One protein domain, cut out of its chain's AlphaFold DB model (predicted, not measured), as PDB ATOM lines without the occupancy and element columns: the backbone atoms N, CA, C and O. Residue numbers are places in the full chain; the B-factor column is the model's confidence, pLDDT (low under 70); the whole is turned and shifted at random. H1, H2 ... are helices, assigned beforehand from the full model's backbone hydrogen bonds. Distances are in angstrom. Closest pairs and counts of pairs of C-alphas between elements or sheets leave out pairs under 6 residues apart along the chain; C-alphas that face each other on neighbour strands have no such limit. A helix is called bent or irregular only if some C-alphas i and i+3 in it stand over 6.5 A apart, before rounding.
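AT A GLANCE: This is residues 720 to 815 of the 817 residues of the protein "C2H2-type domain-containing protein" of Reticulomyxa filosa (UniProt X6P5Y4). Four helices, H1 to H4, make a small body of crossed helices with H3 in its middle, and from this body one arm, residues 794 to 815 with H5 in it, sticks out. H2 and H4 pack on H3, while H1 reaches H3 with residues 736 to 739. The printed part has 96 residues with five named helices, H1 to H5 along the chain, and no named strand; the class is all helix. It is only just loose, close to compact, with a radius of gyration of the C-alphas of 15.1 A, and the arm lengthens its elongated outline of 47 by 29 by 27 A.

HOW THE PARTS SIT: Start with H1, residues 726 to 739, and look for H3, residues 764 to 775: they only just touch, with 3 pairs of C-alphas within 8 A, closest at Phe 736 and Phe 772, 6.7 A. Their lines are about perpendicular, at 86 degrees. Next comes H2, residues 743 to 758, which has a kink of 49 degrees near residue 752. Before the kink, the C-alpha of Tyr 749 comes closest to that of Leu 768, 6.5 A, where H2 and H3 touch. Past the kink, residues 755 to 756 touch H4, residues 784 to 795, closest at the C-alphas of Phe 756 and Val 785, 5.5 A. H3 is the hub, touching three helices; it touches H4 at a steep tilt of 50 degrees, opposite ways, closest at the C-alphas of His 770 and Pro 784, 5.0 A. H5, residues 801 to 813, is apart from the other four. Every O i to N i+4 pair is within hydrogen-bond range in H1 and H3, against 9 of 12 in H2, 7 of 8 in H4 and 6 of 9 in H5.

IN THESE COORDINATES: Find C-alpha 726 at (-17.701, 5.619, 74.666); from there H1 runs 19.8 A to residue 739. H2 runs 24.2 A and is irregular, with C-alphas 751 and 754 7.3 A apart. H3 begins at C-alpha 764, (-1.936, 11.120, 90.876), and measures 16.7 A; H4 measures 15.6 A. H5 runs 20.1 A and ends at C-alpha 813, (-6.643, 25.630, 62.328).

THE WHOLE: Look at Gly 781 and Phe 815 for the two C-alphas farthest apart, 48.1 A. The printed part has no cut, and no link is long. Without the stretches that stand free, residues 723 to 728 and 794 to 815, the body spans 30 by 27 by 21 A. The mean pLDDT of the printed part is 85.8; residue 781 and residues 810 to 815 are under 70.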
ATOM      1  N   TYR A 720     -10.098  -0.719  79.090       87.56
ATOM      2  CA  TYR A 720     -10.039  -1.817  80.069       87.56
ATOM      3  C   TYR A 720     -11.288  -1.955  80.942       87.56
ATOM      4  O   TYR A 720     -11.465  -3.008  81.544       87.56
ATOM      5  N   LEU A 721     -12.116  -0.912  81.064       90.19
ATOM      6  CA  LEU A 721     -13.273  -0.918  81.974       90.19
ATOM      7  C   LEU A 721     -14.619  -0.874  81.251       90.19
ATOM      8  O   LEU A 721     -15.640  -1.206  81.845       90.19
ATOM      9  N   CYS A 722     -14.640  -0.412  80.003       92.25
ATOM     10  CA  CYS A 722     -15.869  -0.189  79.246       92.25
ATOM     11  C   CYS A 722     -15.905  -0.947  77.915       92.25
ATOM     12  O   CYS A 722     -16.821  -0.712  77.136       92.25
ATOM     13  N   ASP A 723     -14.932  -1.824  77.647       89.75
ATOM     14  CA  ASP A 723     -14.851  -2.643  76.427       89.75
ATOM     15  C   ASP A 723     -14.999  -1.836  75.121       89.75
ATOM     16  O   ASP A 723     -15.594  -2.293  74.147       89.75
ATOM     17  N   GLY A 724     -14.476  -0.605  75.095       91.25
ATOM     18  CA  GLY A 724     -14.572   0.297  73.943       91.25
ATOM     19  C   GLY A 724     -15.897   1.061  73.816       91.25
ATOM     20  O   GLY A 724     -16.127   1.726  72.809       91.25
ATOM     21  N   ASP A 725     -16.773   1.019  74.820       94.44
ATOM     22  CA  ASP A 725     -18.021   1.785  74.836       94.44
ATOM     23  C   ASP A 725     -17.775   3.232  75.309       94.44
ATOM     24  O   ASP A 725     -17.495   3.500  76.487       94.44
ATOM     25  N   MET A 726     -17.898   4.191  74.382       93.19
ATOM     26  CA  MET A 726     -17.701   5.619  74.666       93.19
ATOM     27  C   MET A 726     -18.709   6.176  75.679       93.19
ATOM     28  O   MET A 726     -18.346   7.040  76.483       93.19
ATOM     29  N   ASN A 727     -19.956   5.700  75.669       93.75
ATOM     30  CA  ASN A 727     -21.007   6.203  76.552       93.75
ATOM     31  C   ASN A 727     -20.759   5.744  77.988       93.75
ATOM     32  O   ASN A 727     -20.802   6.559  78.914       93.75
ATOM     33  N   LYS A 728     -20.416   4.462  78.172       95.81
ATOM     34  CA  LYS A 728     -20.015   3.928  79.482       95.81
ATOM     35  C   LYS A 728     -18.769   4.631  80.009       95.81
ATOM     36  O   LYS A 728     -18.769   5.064  81.160       95.81
ATOM     37  N   ALA A 729     -17.753   4.831  79.165       95.62
ATOM     38  CA  ALA A 729     -16.526   5.518  79.562       95.62
ATOM     39  C   ALA A 729     -16.794   6.970  79.991       95.62
ATOM     40  O   ALA A 729     -16.320   7.406  81.038       95.62
ATOM     41  N   THR A 730     -17.600   7.710  79.226       94.38
ATOM     42  CA  THR A 730     -17.974   9.099  79.543       94.38
ATOM     43  C   THR A 730     -18.776   9.186  80.842       94.38
ATOM     44  O   THR A 730     -18.513  10.057  81.676       94.38
ATOM     45  N   LYS A 731     -19.721   8.258  81.058       95.31
ATOM     46  CA  LYS A 731     -20.495   8.160  82.303       95.31
ATOM     47  C   LYS A 731     -19.580   7.905  83.506       95.31
ATOM     48  O   LYS A 731     -19.621   8.680  84.458       95.31
ATOM     49  N   LEU A 732     -18.704   6.904  83.419       96.00
ATOM     50  CA  LEU A 732     -17.752   6.548  84.475       96.00
ATOM     51  C   LEU A 732     -16.804   7.710  84.820       96.00
ATOM     52  O   LEU A 732     -16.538   7.998  85.986       96.00
ATOM     53  N   LEU A 733     -16.301   8.417  83.806       96.25
ATOM     54  CA  LEU A 733     -15.415   9.568  83.988       96.25
ATOM     55  C   LEU A 733     -16.129  10.773  84.619       96.25
ATOM     56  O   LEU A 733     -15.496  11.537  85.355       96.25
ATOM     57  N   ARG A 734     -17.429  10.955  84.352       94.50
ATOM     58  CA  ARG A 734     -18.261  11.964  85.022       94.50
ATOM     59  C   ARG A 734     -18.456  11.622  86.499       94.50
ATOM     60  O   ARG A 734     -18.159  12.477  87.330       94.50
ATOM     61  N   GLU A 735     -18.836  10.386  86.810       95.00
ATOM     62  CA  GLU A 735     -18.980   9.895  88.192       95.00
ATOM     63  C   GLU A 735     -17.668  10.051  88.976       95.00
ATOM     64  O   GLU A 735     -17.646  10.588  90.083       95.00
ATOM     65  N   PHE A 736     -16.532   9.699  88.365       95.19
ATOM     66  CA  PHE A 736     -15.221   9.923  88.972       95.19
ATOM     67  C   PHE A 736     -14.931  11.408  89.230       95.19
ATOM     68  O   PHE A 736     -14.352  11.770  90.259       95.19
ATOM     69  N   LYS A 737     -15.293  12.292  88.295       92.94
ATOM     70  CA  LYS A 737     -15.073  13.734  88.443       92.94
ATOM     71  C   LYS A 737     -15.877  14.294  89.615       92.94
ATOM     72  O   LYS A 737     -15.324  15.105  90.352       92.94
ATOM     73  N   GLU A 738     -17.121  13.858  89.784       92.00
ATOM     74  CA  GLU A 738     -17.981  14.215  90.919       92.00
ATOM     75  C   GLU A 738     -17.400  13.681  92.231       92.00
ATOM     76  O   GLU A 738     -17.151  14.456  93.154       92.00
ATOM     77  N   TRP A 739     -17.033  12.396  92.275       93.62
ATOM     78  CA  TRP A 739     -16.382  11.783  93.437       93.62
ATOM     79  C   TRP A 739     -15.091  12.513  93.846       93.62
ATOM     80  O   TRP A 739     -14.811  12.698  95.031       93.62
ATOM     81  N   LYS A 740     -14.305  12.993  92.876       90.62
ATOM     82  CA  LYS A 740     -13.040  13.709  93.112       90.62
ATOM     83  C   LYS A 740     -13.222  15.106  93.731       90.62
ATOM     84  O   LYS A 740     -12.244  15.645  94.258       90.62
ATOM     85  N   LEU A 741     -14.411  15.712  93.643       88.31
ATOM     86  CA  LEU A 741     -14.686  17.034  94.227       88.31
ATOM     87  C   LEU A 741     -14.794  16.992  95.755       88.31
ATOM     88  O   LEU A 741     -14.530  18.007  96.390       88.31
ATOM     89  N   ASN A 742     -15.100  15.837  96.346       85.81
ATOM     90  CA  ASN A 742     -15.117  15.669  97.795       85.81
ATOM     91  C   ASN A 742     -13.680  15.684  98.361       85.81
ATOM     92  O   ASN A 742     -12.857  14.822  98.037       85.81
ATOM     93  N   ASP A 743     -13.363  16.663  99.212       77.31
ATOM     94  CA  ASP A 743     -12.007  16.865  99.735       77.31
ATOM     95  C   ASP A 743     -11.502  15.709 100.610       77.31
ATOM     96  O   ASP A 743     -10.299  15.414 100.591       77.31
ATOM     97  N   ASN A 744     -12.404  14.959 101.254       81.62
ATOM     98  CA  ASN A 744     -12.047  13.759 102.018       81.62
ATOM     99  C   ASN A 744     -11.343  12.718 101.130       81.62
ATOM    100  O   ASN A 744     -10.399  12.051 101.559       81.62
ATOM    101  N   ASN A 745     -11.706  12.633  99.847       82.81
ATOM    102  CA  ASN A 745     -11.105  11.687  98.906       82.81
ATOM    103  C   ASN A 745      -9.678  12.085  98.493       82.81
ATOM    104  O   ASN A 745      -8.838  11.226  98.208       82.81
ATOM    105  N   LYS A 746      -9.345  13.384  98.505       79.19
ATOM    106  CA  LYS A 746      -7.959  13.841  98.293       79.19
ATOM    107  C   LYS A 746      -7.071  13.495  99.484       79.19
ATOM    108  O   LYS A 746      -5.889  13.219  99.267       79.19
ATOM    109  N   GLN A 747      -7.617  13.526 100.701       82.19
ATOM    110  CA  GLN A 747      -6.888  13.157 101.911       82.19
ATOM    111  C   GLN A 747      -6.549  11.661 101.911       82.19
ATOM    112  O   GLN A 747      -5.376  11.336 102.078       82.19
ATOM    113  N   LYS A 748      -7.490  10.785 101.527       78.81
ATOM    114  CA  LYS A 748      -7.235   9.340 101.341       78.81
ATOM    115  C   LYS A 748      -6.035   9.051 100.432       78.81
ATOM    116  O   LYS A 748      -5.219   8.179 100.714       78.81
ATOM    117  N   TYR A 749      -5.871   9.801  99.338       83.62
ATOM    118  CA  TYR A 749      -4.693   9.630  98.481       83.62
ATOM    119  C   TYR A 749      -3.379   9.948  99.203       83.62
ATOM    120  O   TYR A 749      -2.372   9.306  98.913       83.62
ATOM    121  N   LYS A 750      -3.346  10.923 100.121       86.44
ATOM    122  CA  LYS A 750      -2.117  11.242 100.863       86.44
ATOM    123  C   LYS A 750      -1.653  10.044 101.694       86.44
ATOM    124  O   LYS A 750      -0.450   9.780 101.704       86.44
ATOM    125  N   ASP A 751      -2.589   9.289 102.261       85.69
ATOM    126  CA  ASP A 751      -2.307   8.097 103.069       85.69
ATOM    127  C   ASP A 751      -1.711   6.970 102.208       85.69
ATOM    128  O   ASP A 751      -0.727   6.329 102.578       85.69
ATOM    129  N   TRP A 752      -2.231   6.794 100.989       88.56
ATOM    130  CA  TRP A 752      -1.801   5.734 100.068       88.56
ATOM    131  C   TRP A 752      -0.644   6.119  99.139       88.56
ATOM    132  O   TRP A 752      -0.027   5.245  98.526       88.56
ATOM    133  N   LYS A 753      -0.313   7.412  99.014       91.44
ATOM    134  CA  LYS A 753       0.659   7.938  98.036       91.44
ATOM    135  C   LYS A 753       1.988   7.191  98.077       91.44
ATOM    136  O   LYS A 753       2.529   6.845  97.029       91.44
ATOM    137  N   LYS A 754       2.516   6.936  99.279       91.25
ATOM    138  CA  LYS A 754       3.787   6.215  99.450       91.25
ATOM    139  C   LYS A 754       3.706   4.794  98.884       91.25
ATOM    140  O   LYS A 754       4.667   4.342  98.268       91.25
ATOM    141  N   GLU A 755       2.577   4.109  99.046       91.69
ATOM    142  CA  GLU A 755       2.407   2.739  98.554       91.69
ATOM    143  C   GLU A 755       2.241   2.684  97.031       91.69
ATOM    144  O   GLU A 755       2.857   1.833  96.389       91.69
ATOM    145  N   PHE A 756       1.514   3.633  96.435       93.12
ATOM    146  CA  PHE A 756       1.452   3.787  94.976       93.12
ATOM    147  C   PHE A 756       2.841   4.031  94.369       93.12
ATOM    148  O   PHE A 756       3.240   3.333  93.436       93.12
ATOM    149  N   VAL A 757       3.623   4.954  94.939       91.69
ATOM    150  CA  VAL A 757       4.974   5.268  94.443       91.69
ATOM    151  C   VAL A 757       5.900   4.058  94.529       91.69
ATOM    152  O   VAL A 757       6.615   3.789  93.570       91.69
ATOM    153  N   LYS A 758       5.859   3.260  95.608       90.06
ATOM    154  CA  LYS A 758       6.659   2.019  95.701       90.06
ATOM    155  C   LYS A 758       6.407   1.056  94.534       90.06
ATOM    156  O   LYS A 758       7.322   0.321  94.160       90.06
ATOM    157  N   HIS A 759       5.201   1.079  93.968       89.88
ATOM    158  CA  HIS A 759       4.778   0.277  92.818       89.88
ATOM    159  C   HIS A 759       4.806   1.041  91.488       89.88
ATOM    160  O   HIS A 759       4.170   0.615  90.529       89.88
ATOM    161  N   ARG A 760       5.556   2.150  91.416       90.75
ATOM    162  CA  ARG A 760       5.746   2.962  90.201       90.75
ATOM    163  C   ARG A 760       4.493   3.676  89.696       90.75
ATOM    164  O   ARG A 760       4.456   4.170  88.574       90.75
ATOM    165  N   CYS A 761       3.472   3.801  90.535       92.31
ATOM    166  CA  CYS A 761       2.273   4.546  90.193       92.31
ATOM    167  C   CYS A 761       2.455   6.013  90.600       92.31
ATOM    168  O   CYS A 761       2.046   6.438  91.682       92.31
ATOM    169  N   CYS A 762       3.112   6.792  89.742       90.12
ATOM    170  CA  CYS A 762       3.429   8.199  90.019       90.12
ATOM    171  C   CYS A 762       2.356   9.187  89.526       90.12
ATOM    172  O   CYS A 762       2.342  10.344  89.952       90.12
ATOM    173  N   ASP A 763       1.429   8.747  88.670       91.38
ATOM    174  CA  ASP A 763       0.336   9.588  88.177       91.38
ATOM    175  C   ASP A 763      -0.797   9.676  89.213       91.38
ATOM    176  O   ASP A 763      -1.586   8.750  89.413       91.38
ATOM    177  N   ARG A 764      -0.904  10.840  89.866       92.19
ATOM    178  CA  ARG A 764      -1.936  11.120  90.876       92.19
ATOM    179  C   ARG A 764      -3.358  10.907  90.350       92.19
ATOM    180  O   ARG A 764      -4.223  10.498  91.122       92.19
ATOM    181  N   ALA A 765      -3.631  11.248  89.092       92.25
ATOM    182  CA  ALA A 765      -4.971  11.146  88.534       92.25
ATOM    183  C   ALA A 765      -5.368   9.674  88.367       92.25
ATOM    184  O   ALA A 765      -6.471   9.304  88.763       92.25
ATOM    185  N   ILE A 766      -4.442   8.843  87.883       94.00
ATOM    186  CA  ILE A 766      -4.611   7.387  87.767       94.00
ATOM    187  C   ILE A 766      -4.769   6.735  89.139       94.00
ATOM    188  O   ILE A 766      -5.657   5.903  89.317       94.00
ATOM    189  N   ASN A 767      -3.970   7.141  90.127       94.50
ATOM    190  CA  ASN A 767      -4.057   6.591  91.481       94.50
ATOM    191  C   ASN A 767      -5.421   6.877  92.124       94.50
ATOM    192  O   ASN A 767      -6.073   5.961  92.617       94.50
ATOM    193  N   LEU A 768      -5.880   8.134  92.071       93.94
ATOM    194  CA  LEU A 768      -7.204   8.524  92.571       93.94
ATOM    195  C   LEU A 768      -8.330   7.759  91.871       93.94
ATOM    196  O   LEU A 768      -9.292   7.366  92.523       93.94
ATOM    197  N   PHE A 769      -8.201   7.536  90.565       95.06
ATOM    198  CA  PHE A 769      -9.192   6.788  89.803       95.06
ATOM    199  C   PHE A 769      -9.299   5.335  90.271       95.06
ATOM    200  O   PHE A 769     -10.398   4.849  90.484       95.06
ATOM    201  N   HIS A 770      -8.183   4.658  90.538       93.88
ATOM    202  CA  HIS A 770      -8.228   3.280  91.037       93.88
ATOM    203  C   HIS A 770      -8.791   3.167  92.460       93.88
ATOM    204  O   HIS A 770      -9.463   2.178  92.763       93.88
ATOM    205  N   ILE A 771      -8.572   4.174  93.317       92.94
ATOM    206  CA  ILE A 771      -9.247   4.261  94.625       92.94
ATOM    207  C   ILE A 771     -10.763   4.333  94.408       92.94
ATOM    208  O   ILE A 771     -11.491   3.503  94.946       92.94
ATOM    209  N   PHE A 772     -11.220   5.254  93.553       93.94
ATOM    210  CA  PHE A 772     -12.632   5.393  93.188       93.94
ATOM    211  C   PHE A 772     -13.244   4.075  92.688       93.94
ATOM    212  O   PHE A 772     -14.296   3.665  93.175       93.94
ATOM    213  N   LEU A 773     -12.581   3.379  91.761       93.38
ATOM    214  CA  LEU A 773     -13.085   2.115  91.210       93.38
ATOM    215  C   LEU A 773     -13.228   1.019  92.275       93.38
ATOM    216  O   LEU A 773     -14.127   0.184  92.195       93.38
ATOM    217  N   THR A 774     -12.334   1.007  93.262       91.00
ATOM    218  CA  THR A 774     -12.373   0.027  94.354       91.00
ATOM    219  C   THR A 774     -13.514   0.336  95.320       91.00
ATOM    220  O   THR A 774     -14.287  -0.558  95.651       91.00
ATOM    221  N   GLU A 775     -13.663   1.600  95.728       89.56
ATOM    222  CA  GLU A 775     -14.721   2.033  96.654       89.56
ATOM    223  C   GLU A 775     -16.125   1.814  96.087       89.56
ATOM    224  O   GLU A 775     -17.033   1.437  96.819       89.56
ATOM    225  N   ASN A 776     -16.293   1.989  94.777       89.50
ATOM    226  CA  ASN A 776     -17.580   1.791  94.108       89.50
ATOM    227  C   ASN A 776     -17.826   0.331  93.693       89.50
ATOM    228  O   ASN A 776     -18.732   0.053  92.912       89.50
ATOM    229  N   GLY A 777     -17.007  -0.616  94.167       85.88
ATOM    230  CA  GLY A 777     -17.196  -2.043  93.900       85.88
ATOM    231  C   GLY A 777     -17.015  -2.448  92.433       85.88
ATOM    232  O   GLY A 777     -17.380  -3.565  92.067       85.88
ATOM    233  N   ILE A 778     -16.436  -1.582  91.594       87.19
ATOM    234  CA  ILE A 778     -16.105  -1.900  90.197       87.19
ATOM    235  C   ILE A 778     -14.929  -2.883  90.177       87.19
ATOM    236  O   ILE A 778     -14.943  -3.871  89.449       87.19
ATOM    237  N   LEU A 779     -13.943  -2.663  91.052       82.00
ATOM    238  CA  LEU A 779     -12.837  -3.588  91.313       82.00
ATOM    239  C   LEU A 779     -13.098  -4.364  92.620       82.00
ATOM    240  O   LEU A 779     -12.411  -4.157  93.621       82.00
ATOM    241  N   ARG A 780     -14.133  -5.218  92.631       70.62
ATOM    242  CA  ARG A 780     -14.637  -5.953  93.817       70.62
ATOM    243  C   ARG A 780     -13.517  -6.597  94.654       70.62
ATOM    244  O   ARG A 780     -12.906  -7.571  94.231       70.62
ATOM    245  N   GLY A 781     -13.276  -6.074  95.862       62.09
ATOM    246  CA  GLY A 781     -12.324  -6.643  96.832       62.09
ATOM    247  C   GLY A 781     -10.847  -6.534  96.434       62.09
ATOM    248  O   GLY A 781      -9.995  -7.226  96.993       62.09
ATOM    249  N   HIS A 782     -10.520  -5.695  95.453       73.94
ATOM    250  CA  HIS A 782      -9.179  -5.603  94.899       73.94
ATOM    251  C   HIS A 782      -8.382  -4.415  95.438       73.94
ATOM    252  O   HIS A 782      -8.912  -3.348  95.710       73.94
ATOM    253  N   ASN A 783      -7.063  -4.587  95.558       85.69
ATOM    254  CA  ASN A 783      -6.174  -3.510  95.984       85.69
ATOM    255  C   ASN A 783      -6.022  -2.466  94.848       85.69
ATOM    256  O   ASN A 783      -5.540  -2.830  93.769       85.69
ATOM    257  N   PRO A 784      -6.351  -1.177  95.068       89.69
ATOM    258  CA  PRO A 784      -6.266  -0.147  94.028       89.69
ATOM    259  C   PRO A 784      -4.833   0.052  93.512       89.69
ATOM    260  O   PRO A 784      -4.623   0.339  92.332       89.69
ATOM    261  N   VAL A 785      -3.831  -0.162  94.369       90.69
ATOM    262  CA  VAL A 785      -2.411  -0.066  94.009       90.69
ATOM    263  C   VAL A 785      -2.016  -1.157  93.017       90.69
ATOM    264  O   VAL A 785      -1.259  -0.887  92.088       90.69
ATOM    265  N   LYS A 786      -2.566  -2.371  93.165       88.75
ATOM    266  CA  LYS A 786      -2.289  -3.496  92.259       88.75
ATOM    267  C   LYS A 786      -2.679  -3.150  90.823       88.75
ATOM    268  O   LYS A 786      -1.865  -3.293  89.914       88.75
ATOM    269  N   TYR A 787      -3.907  -2.684  90.619       88.44
ATOM    270  CA  TYR A 787      -4.426  -2.389  89.281       88.44
ATOM    271  C   TYR A 787      -3.756  -1.164  88.663       88.44
ATOM    272  O   TYR A 787      -3.348  -1.216  87.502       88.44
ATOM    273  N   ALA A 788      -3.521  -0.115  89.459       92.44
ATOM    274  CA  ALA A 788      -2.765   1.039  88.993       92.44
ATOM    275  C   ALA A 788      -1.361   0.637  88.515       92.44
ATOM    276  O   ALA A 788      -0.915   1.107  87.469       92.44
ATOM    277  N   ALA A 789      -0.680  -0.265  89.228       90.56
ATOM    278  CA  ALA A 789       0.651  -0.746  88.861       90.56
ATOM    279  C   ALA A 789       0.639  -1.571  87.568       90.56
ATOM    280  O   ALA A 789       1.519  -1.401  86.720       90.56
ATOM    281  N   ILE A 790      -0.385  -2.411  87.374       86.94
ATOM    282  CA  ILE A 790      -0.584  -3.147  86.120       86.94
ATOM    283  C   ILE A 790      -0.766  -2.164  84.959       86.94
ATOM    284  O   ILE A 790      -0.037  -2.257  83.977       86.94
ATOM    285  N   CYS A 791      -1.658  -1.177  85.066       89.06
ATOM    286  CA  CYS A 791      -1.879  -0.211  83.987       89.06
ATOM    287  C   CYS A 791      -0.640   0.651  83.694       89.06
ATOM    288  O   CYS A 791      -0.299   0.863  82.534       89.06
ATOM    289  N   THR A 792       0.038   1.140  84.734       89.94
ATOM    290  CA  THR A 792       1.148   2.100  84.598       89.94
ATOM    291  C   THR A 792       2.444   1.451  84.123       89.94
ATOM    292  O   THR A 792       3.023   1.899  83.136       89.94
ATOM    293  N   ALA A 793       2.900   0.402  84.808       84.88
ATOM    294  CA  ALA A 793       4.222  -0.176  84.593       84.88
ATOM    295  C   ALA A 793       4.201  -1.446  83.734       84.88
ATOM    296  O   ALA A 793       5.179  -1.711  83.037       84.88
ATOM    297  N   SER A 794       3.115  -2.232  83.788       82.50
ATOM    298  CA  SER A 794       3.007  -3.479  83.019       82.50
ATOM    299  C   SER A 794       2.368  -3.266  81.653       82.50
ATOM    300  O   SER A 794       2.894  -3.766  80.680       82.50
ATOM    301  N   ASN A 795       1.248  -2.561  81.531       85.19
ATOM    302  CA  ASN A 795       0.591  -2.382  80.231       85.19
ATOM    303  C   ASN A 795       1.219  -1.228  79.441       85.19
ATOM    304  O   ASN A 795       1.303  -1.292  78.216       85.19
ATOM    305  N   GLY A 796       1.711  -0.210  80.149       88.12
ATOM    306  CA  GLY A 796       2.197   1.026  79.555       88.12
ATOM    307  C   GLY A 796       1.061   2.014  79.296       88.12
ATOM    308  O   GLY A 796      -0.101   1.645  79.122       88.12
ATOM    309  N   LEU A 797       1.403   3.301  79.293       92.31
ATOM    310  CA  LEU A 797       0.457   4.400  79.107       92.31
ATOM    311  C   LEU A 797       0.818   5.178  77.838       92.31
ATOM    312  O   LEU A 797       1.882   5.794  77.820       92.31
ATOM    313  N   PRO A 798      -0.015   5.177  76.782       93.12
ATOM    314  CA  PRO A 798       0.417   5.676  75.480       93.12
ATOM    315  C   PRO A 798       0.633   7.191  75.436       93.12
ATOM    316  O   PRO A 798       1.432   7.650  74.625       93.12
ATOM    317  N   TYR A 799      -0.064   7.959  76.280       94.69
ATOM    318  CA  TYR A 799      -0.219   9.401  76.082       94.69
ATOM    319  C   TYR A 799       0.661  10.242  77.005       94.69
ATOM    320  O   TYR A 799       0.797   9.967  78.204       94.69
ATOM    321  N   VAL A 800       1.213  11.319  76.459       92.88
ATOM    322  CA  VAL A 800       1.996  12.346  77.153       92.88
ATOM    323  C   VAL A 800       1.250  13.680  77.191       92.88
ATOM    324  O   VAL A 800       0.275  13.908  76.480       92.88
ATOM    325  N   GLU A 801       1.711  14.611  78.028       88.12
ATOM    326  CA  GLU A 801       1.085  15.939  78.132       88.12
ATOM    327  C   GLU A 801       1.191  16.742  76.822       88.12
ATOM    328  O   GLU A 801       0.335  17.579  76.532       88.12
ATOM    329  N   ASN A 802       2.219  16.489  76.005       89.19
ATOM    330  CA  ASN A 802       2.367  17.148  74.708       89.19
ATOM    331  C   ASN A 802       1.247  16.768  73.727       89.19
ATOM    332  O   ASN A 802       0.762  17.659  73.033       89.19
ATOM    333  N   ASP A 803       0.728  15.538  73.763       91.25
ATOM    334  CA  ASP A 803      -0.401  15.105  72.922       91.25
ATOM    335  C   ASP A 803      -1.620  15.994  73.150       91.25
ATOM    336  O   ASP A 803      -2.273  16.470  72.221       91.25
ATOM    337  N   LYS A 804      -1.878  16.317  74.419       87.44
ATOM    338  CA  LYS A 804      -2.965  17.208  74.816       87.44
ATOM    339  C   LYS A 804      -2.784  18.626  74.271       87.44
ATOM    340  O   LYS A 804      -3.775  19.286  73.954       87.44
ATOM    341  N   LYS A 805      -1.545  19.119  74.167       87.50
ATOM    342  CA  LYS A 805      -1.247  20.426  73.555       87.50
ATOM    343  C   LYS A 805      -1.486  20.383  72.049       87.50
ATOM    344  O   LYS A 805      -2.108  21.304  71.524       87.50
ATOM    345  N   THR A 806      -1.048  19.321  71.380       85.00
ATOM    346  CA  THR A 806      -1.247  19.119  69.940       85.00
ATOM    347  C   THR A 806      -2.736  19.047  69.595       85.00
ATOM    348  O   THR A 806      -3.190  19.782  68.720       85.00
ATOM    349  N   MET A 807      -3.533  18.302  70.372       84.00
ATOM    350  CA  MET A 807      -4.997  18.238  70.221       84.00
ATOM    351  C   MET A 807      -5.675  19.612  70.342       84.00
ATOM    352  O   MET A 807      -6.600  19.923  69.597       84.00
ATOM    353  N   LYS A 808      -5.218  20.459  71.275       78.69
ATOM    354  CA  LYS A 808      -5.753  21.821  71.438       78.69
ATOM    355  C   LYS A 808      -5.377  22.745  70.278       78.69
ATOM    356  O   LYS A 808      -6.155  23.638  69.954       78.69
ATOM    357  N   LYS A 809      -4.193  22.560  69.682       74.50
ATOM    358  CA  LYS A 809      -3.713  23.363  68.547       74.50
ATOM    359  C   LYS A 809      -4.408  22.999  67.236       74.50
ATOM    360  O   LYS A 809      -4.751  23.918  66.503       74.50
ATOM    361  N   GLY A 810      -4.679  21.714  66.980       60.16
ATOM    362  CA  GLY A 810      -5.403  21.266  65.778       60.16
ATOM    363  C   GLY A 810      -6.757  21.964  65.599       60.16
ATOM    364  O   GLY A 810      -7.071  22.437  64.512       60.16
ATOM    365  N   LYS A 811      -7.483  22.200  66.701       47.44
ATOM    366  CA  LYS A 811      -8.737  22.972  66.695       47.44
ATOM    367  C   LYS A 811      -8.593  24.442  66.298       47.44
ATOM    368  O   LYS A 811      -9.569  25.040  65.874       47.44
ATOM    369  N   ARG A 812      -7.420  25.066  66.446       35.75
ATOM    370  CA  ARG A 812      -7.231  26.472  66.043       35.75
ATOM    371  C   ARG A 812      -7.084  26.640  64.531       35.75
ATOM    372  O   ARG A 812      -7.278  27.748  64.056       35.75
ATOM    373  N   HIS A 813      -6.730  25.587  63.793       29.30
ATOM    374  CA  HIS A 813      -6.643  25.630  62.328       29.30
ATOM    375  C   HIS A 813      -7.963  25.258  61.640       29.30
ATOM    376  O   HIS A 813      -8.232  25.787  60.571       29.30
ATOM    377  N   GLU A 814      -8.822  24.449  62.268       31.58
ATOM    378  CA  GLU A 814     -10.177  24.160  61.754       31.58
ATOM    379  C   GLU A 814     -11.199  25.290  61.991       31.58
ATOM    380  O   GLU A 814     -12.292  25.224  61.456       31.58
ATOM    381  N   PHE A 815     -10.860  26.329  62.766       32.91
ATOM    382  CA  PHE A 815     -11.687  27.540  62.930       32.91
ATOM    383  C   PHE A 815     -11.176  28.749  62.115       32.91
ATOM    384  O   PHE A 815     -11.734  29.837  62.229       32.91
TER     385      PHE A 815